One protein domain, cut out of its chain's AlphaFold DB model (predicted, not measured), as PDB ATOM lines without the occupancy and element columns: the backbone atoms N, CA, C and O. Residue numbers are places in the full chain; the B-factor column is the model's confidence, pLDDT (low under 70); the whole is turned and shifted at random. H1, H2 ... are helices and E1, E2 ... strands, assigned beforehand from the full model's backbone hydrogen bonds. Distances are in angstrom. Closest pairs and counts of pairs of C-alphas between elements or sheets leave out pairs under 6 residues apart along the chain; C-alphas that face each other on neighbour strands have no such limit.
ATOM      1  N   ASP A   2     493.130 -13.797 654.948       91.00
ATOM      2  CA  ASP A   2     493.797 -12.565 655.384       91.00
ATOM      3  C   ASP A   2     494.596 -11.891 654.241       91.00
ATOM      4  O   ASP A   2     495.084 -12.576 653.335       91.00
ATOM      5  N   LYS A   3     494.715 -10.550 654.252       92.56
ATOM      6  CA  LYS A   3     495.435  -9.761 653.220       92.56
ATOM      7  C   LYS A   3     496.906 -10.176 653.174       92.56
ATOM      8  O   LYS A   3     497.442 -10.401 652.088       92.56
ATOM      9  N   ILE A   4     497.528 -10.352 654.343       95.88
ATOM     10  CA  ILE A   4     498.931 -10.771 654.463       95.88
ATOM     11  C   ILE A   4     499.103 -12.182 653.906       95.88
ATOM     12  O   ILE A   4     500.001 -12.402 653.099       95.88
ATOM     13  N   GLU A   5     498.220 -13.122 654.257       96.00
ATOM     14  CA  GLU A   5     498.285 -14.495 653.739       96.00
ATOM     15  C   GLU A   5     498.233 -14.532 652.201       96.00
ATOM     16  O   GLU A   5     499.026 -15.234 651.570       96.00
ATOM     17  N   ARG A   6     497.342 -13.755 651.570       96.50
ATOM     18  CA  ARG A   6     497.245 -13.688 650.100       96.50
ATOM     19  C   ARG A   6     498.544 -13.204 649.458       96.50
ATOM     20  O   ARG A   6     499.022 -13.830 648.512       96.50
ATOM     21  N   VAL A   7     499.112 -12.114 649.970       97.00
ATOM     22  CA  VAL A   7     500.363 -11.543 649.449       97.00
ATOM     23  C   VAL A   7     501.535 -12.493 649.707       97.00
ATOM     24  O   VAL A   7     502.324 -12.758 648.804       97.00
ATOM     25  N   ALA A   8     501.612 -13.094 650.895       97.00
ATOM     26  CA  ALA A   8     502.664 -14.042 651.253       97.00
ATOM     27  C   ALA A   8     502.637 -15.292 650.361       97.00
ATOM     28  O   ALA A   8     503.684 -15.746 649.896       97.00
ATOM     29  N   ARG A   9     501.443 -15.817 650.051       97.06
ATOM     30  CA  ARG A   9     501.268 -16.919 649.091       97.06
ATOM     31  C   ARG A   9     501.728 -16.531 647.687       97.06
ATOM     32  O   ARG A   9     502.402 -17.332 647.043       97.06
ATOM     33  N   ALA A  10     501.422 -15.317 647.231       96.94
ATOM     34  CA  ALA A  10     501.868 -14.824 645.928       96.94
ATOM     35  C   ALA A  10     503.400 -14.683 645.855       96.94
ATOM     36  O   ALA A  10     504.012 -15.165 644.905       96.94
ATOM     37  N   ILE A  11     504.031 -14.108 646.886       96.44
ATOM     38  CA  ILE A  11     505.497 -14.001 646.986       96.44
ATOM     39  C   ILE A  11     506.139 -15.395 647.004       96.44
ATOM     40  O   ILE A  11     507.130 -15.638 646.317       96.44
ATOM     41  N   CYS A  12     505.561 -16.331 647.760       95.88
ATOM     42  CA  CYS A  12     506.035 -17.709 647.833       95.88
ATOM     43  C   CYS A  12     505.992 -18.406 646.460       95.88
ATOM     44  O   CYS A  12     506.991 -18.990 646.032       95.88
ATOM     45  N   ALA A  13     504.875 -18.268 645.738       96.00
ATOM     46  CA  ALA A  13     504.713 -18.800 644.387       96.00
ATOM     47  C   ALA A  13     505.674 -18.146 643.381       96.00
ATOM     48  O   ALA A  13     506.286 -18.849 642.578       96.00
ATOM     49  N   ALA A  14     505.882 -16.828 643.463       96.94
ATOM     50  CA  ALA A  14     506.832 -16.100 642.616       96.94
ATOM     51  C   ALA A  14     508.287 -16.563 642.817       96.94
ATOM     52  O   ALA A  14     509.098 -16.493 641.898       96.94
ATOM     53  N   ARG A  15     508.613 -17.096 644.002       94.38
ATOM     54  CA  ARG A  15     509.908 -17.730 644.312       94.38
ATOM     55  C   ARG A  15     509.996 -19.196 643.862       94.38
ATOM     56  O   ARG A  15     510.961 -19.875 644.201       94.38
ATOM     57  N   GLY A  16     508.995 -19.701 643.139       95.00
ATOM     58  CA  GLY A  16     508.956 -21.070 642.625       95.00
ATOM     59  C   GLY A  16     508.621 -22.134 643.673       95.00
ATOM     60  O   GLY A  16     508.878 -23.314 643.445       95.00
ATOM     61  N   LYS A  17     508.066 -21.752 644.832       92.56
ATOM     62  CA  LYS A  17     507.648 -22.695 645.881       92.56
ATOM     63  C   LYS A  17     506.131 -22.866 645.889       92.56
ATOM     64  O   LYS A  17     505.396 -21.905 645.693       92.56
ATOM     65  N   ASN A  18     505.654 -24.079 646.180       94.25
ATOM     66  CA  ASN A  18     504.231 -24.315 646.443       94.25
ATOM     67  C   ASN A  18     503.849 -23.666 647.790       94.25
ATOM     68  O   ASN A  18     504.381 -24.120 648.803       94.25
ATOM     69  N   PRO A  19     502.943 -22.671 647.847       92.94
ATOM     70  CA  PRO A  19     502.595 -21.975 649.089       92.94
ATOM     71  C   PRO A  19     502.014 -22.874 650.187       92.94
ATOM     72  O   PRO A  19     502.244 -22.610 651.366       92.94
ATOM     73  N   ASP A  20     501.301 -23.936 649.802       92.50
ATOM     74  CA  ASP A  20     500.720 -24.934 650.713       92.50
ATOM     75  C   ASP A  20     501.666 -26.110 650.991       92.50
ATOM     76  O   ASP A  20     501.337 -27.013 651.756       92.50
ATOM     77  N   GLY A  21     502.845 -26.111 650.365       88.44
ATOM     78  CA  GLY A  21     503.881 -27.094 650.645       88.44
ATOM     79  C   GLY A  21     504.431 -26.932 652.057       88.44
ATOM     80  O   GLY A  21     504.451 -25.834 652.611       88.44
ATOM     81  N   ASP A  22     504.901 -28.033 652.622       84.81
ATOM     82  CA  ASP A  22     505.431 -28.072 653.976       84.81
ATOM     83  C   ASP A  22     506.897 -27.621 653.998       84.81
ATOM     84  O   ASP A  22     507.776 -28.257 653.406       84.81
ATOM     85  N   SER A  23     507.163 -26.507 654.674       68.31
ATOM     86  CA  SER A  23     508.509 -26.157 655.091       68.31
ATOM     87  C   SER A  23     508.719 -26.730 656.478       68.31
ATOM     88  O   SER A  23     508.260 -26.172 657.475       68.31
ATOM     89  N   GLY A  24     509.496 -27.811 656.559       65.94
ATOM     90  CA  GLY A  24     510.007 -28.365 657.814       65.94
ATOM     91  C   GLY A  24     511.016 -27.435 658.501       65.94
ATOM     92  O   GLY A  24     512.085 -27.884 658.902       65.94
ATOM     93  N   THR A  25     510.738 -26.138 658.572       67.00
ATOM     94  CA  THR A  25     511.514 -25.082 659.232       67.00
ATOM     95  C   THR A  25     510.741 -24.463 660.398       67.00
ATOM     96  O   THR A  25     511.190 -23.466 660.957       67.00
ATOM     97  N   GLY A  26     509.567 -25.002 660.746       66.38
ATOM     98  CA  GLY A  26     508.830 -24.575 661.929       66.38
ATOM     99  C   GLY A  26     509.526 -24.976 663.232       66.38
ATOM    100  O   GLY A  26     510.560 -25.652 663.241       66.38
ATOM    101  N   ALA A  27     508.956 -24.520 664.347       72.81
ATOM    102  CA  ALA A  27     509.480 -24.791 665.680       72.81
ATOM    103  C   ALA A  27     509.566 -26.301 665.951       72.81
ATOM    104  O   ALA A  27     508.763 -27.088 665.453       72.81
ATOM    105  N   LEU A  28     510.532 -26.719 666.767       81.06
ATOM    106  CA  LEU A  28     510.562 -28.091 667.258       81.06
ATOM    107  C   LEU A  28     509.444 -28.265 668.286       81.06
ATOM    108  O   LEU A  28     509.380 -27.533 669.273       81.06
ATOM    109  N   ARG A  29     508.584 -29.254 668.066       80.44
ATOM    110  CA  ARG A  29     507.586 -29.689 669.036       80.44
ATOM    111  C   ARG A  29     508.026 -31.001 669.666       80.44
ATOM    112  O   ARG A  29     508.411 -31.946 668.977       80.44
ATOM    113  N   THR A  30     507.949 -31.076 670.987       87.38
ATOM    114  CA  THR A  30     508.172 -32.338 671.692       87.38
ATOM    115  C   THR A  30     506.959 -33.236 671.481       87.38
ATOM    116  O   THR A  30     505.839 -32.877 671.839       87.38
ATOM    117  N   VAL A  31     507.182 -34.413 670.908       86.56
ATOM    118  CA  VAL A  31     506.160 -35.432 670.683       86.56
ATOM    119  C   VAL A  31     506.530 -36.713 671.417       86.56
ATOM    120  O   VAL A  31     507.697 -37.099 671.515       86.56
ATOM    121  N   ARG A  32     505.515 -37.403 671.932       88.50
ATOM    122  CA  ARG A  32     505.678 -38.707 672.574       88.50
ATOM    123  C   ARG A  32     505.234 -39.800 671.607       88.50
ATOM    124  O   ARG A  32     504.066 -39.849 671.232       88.50
ATOM    125  N   ARG A  33     506.157 -40.681 671.211       86.94
ATOM    126  CA  ARG A  33     505.883 -41.871 670.391       86.94
ATOM    127  C   ARG A  33     506.085 -43.116 671.253       86.94
ATOM    128  O   ARG A  33     507.203 -43.590 671.440       86.94
ATOM    129  N   GLY A  34     504.994 -43.608 671.838       87.94
ATOM    130  CA  GLY A  34     505.037 -44.683 672.831       87.94
ATOM    131  C   GLY A  34     505.796 -44.257 674.093       87.94
ATOM    132  O   GLY A  34     505.407 -43.303 674.775       87.94
ATOM    133  N   ASN A  35     506.898 -44.947 674.391       91.81
ATOM    134  CA  ASN A  35     507.769 -44.632 675.530       91.81
ATOM    135  C   ASN A  35     508.900 -43.652 675.183       91.81
ATOM    136  O   ASN A  35     509.631 -43.238 676.078       91.81
ATOM    137  N   LEU A  36     509.042 -43.266 673.912       89.62
ATOM    138  CA  LEU A  36     510.078 -42.342 673.467       89.62
ATOM    139  C   LEU A  36     509.538 -40.908 673.431       89.62
ATOM    140  O   LEU A  36     508.494 -40.643 672.829       89.62
ATOM    141  N   VAL A  37     510.264 -39.980 674.049       89.25
ATOM    142  CA  VAL A  37     510.046 -38.537 673.898       89.25
ATOM    143  C   VAL A  37     511.058 -38.036 672.872       89.25
ATOM    144  O   VAL A  37     512.258 -38.169 673.083       89.25
ATOM    145  N   THR A  38     510.577 -37.501 671.753       90.75
ATOM    146  CA  THR A  38     511.416 -36.967 670.672       90.75
ATOM    147  C   THR A  38     510.962 -35.564 670.286       90.75
ATOM    148  O   THR A  38     509.878 -35.127 670.667       90.75
ATOM    149  N   GLN A  39     511.790 -34.847 669.537       87.56
ATOM    150  CA  GLN A  39     511.423 -33.579 668.921       87.56
ATOM    151  C   GLN A  39     511.123 -33.812 667.440       87.56
ATOM    152  O   GLN A  39     511.977 -34.309 666.711       87.56
ATOM    153  N   ASP A  40     509.919 -33.446 667.010       83.75
ATOM    154  CA  ASP A  40     509.549 -33.367 665.596       83.75
ATOM    155  C   ASP A  40     509.516 -31.892 665.183       83.75
ATOM    156  O   ASP A  40     509.236 -31.011 665.997       83.75
ATOM    157  N   ARG A  41     509.793 -31.599 663.911       79.44
ATOM    158  CA  ARG A  41     509.576 -30.248 663.378       79.44
ATOM    159  C   ARG A  41     508.083 -30.032 663.186       79.44
ATOM    160  O   ARG A  41     507.414 -30.892 662.618       79.44
ATOM    161  N   ASP A  42     507.568 -28.912 663.676       78.75
ATOM    162  CA  ASP A  42     506.193 -28.520 663.410       78.75
ATOM    163  C   ASP A  42     506.111 -28.028 661.959       78.75
ATOM    164  O   ASP A  42     506.845 -27.106 661.585       78.75
ATOM    165  N   PRO A  43     505.301 -28.675 661.111       76.00
ATOM    166  CA  PRO A  43     505.210 -28.304 659.714       76.00
ATOM    167  C   PRO A  43     504.537 -26.941 659.582       76.00
ATOM    168  O   PRO A  43     503.426 -26.734 660.075       76.00
ATOM    169  N   ILE A  44     505.204 -25.996 658.914       86.62
ATOM    170  CA  ILE A  44     504.592 -24.715 658.559       86.62
ATOM    171  C   ILE A  44     504.460 -24.622 657.043       86.62
ATOM    172  O   ILE A  44     505.385 -24.993 656.318       86.62
ATOM    173  N   PRO A  45     503.333 -24.108 656.530       90.81
ATOM    174  CA  PRO A  45     503.181 -23.933 655.099       90.81
ATOM    175  C   PRO A  45     504.199 -22.911 654.583       90.81
ATOM    176  O   PRO A  45     504.472 -21.896 655.233       90.81
TER     177      PRO A  45
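What this domain is: This is residues 2 to 45 of the 70 residues of an uncharacterized protein of Phenylobacterium kunshanense (UniProt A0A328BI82). Picture a helix, H1, standing across one end of a long shape, and a twisted two-stranded hairpin, E1 and E2, reaching to the other end, with a thin unnamed stretch, residues 15 to 27, between them. The chain folds back at the tight link between E1 and E2, and after E2 it runs on toward the helix end, where residues 44 to 45 pair antiparallel with residues 22 to 23 in that stretch. The printed part has 44 residues with one named helix and two named strands, in the order H1, E1, E2; the sheet has the order E1 - E2 and is antiparallel, and the class is mixed, helices and strands. The whole is extended, with a radius of gyration of the C-alphas of 14.5 A and spans of 43 by 21 by 12 A.

Where its parts are: Find C-alpha 3 at (495.435, -9.761, 653.220); from there H1, residues 3 to 14, runs 16.8 A to C-alpha 14. Go on to C-alpha 28 at (510.562, -28.091, 667.258), where E1, residues 28 to 33, begins its 14.9 A. E2, residues 36 to 41, runs 15.8 A and ends at C-alpha 41, (509.576, -30.248, 663.378).

How they stand to each other: In H1, every O i to N i+4 pair is within hydrogen-bond range. H1 and E2 are apart. Look next at the hairpin of E1 and E2, antiparallel neighbours with 145 degrees between their directions. C-alphas 30 and 39 face each other at 4.4 A; N 29 and O 40, and N 31 and O 38, are within hydrogen-bond range, each at 2.8 A.

The domain as a whole: The two C-alphas farthest apart are those of Ala 14 and Asn 35, at 43.6 A. The printed part has no cut. The link from H1 to E1 is long, with 13 residues, and that from E1 to E2 is tight. The mean pLDDT of the printed part is 87.8; residues 23 to 26 are under 70.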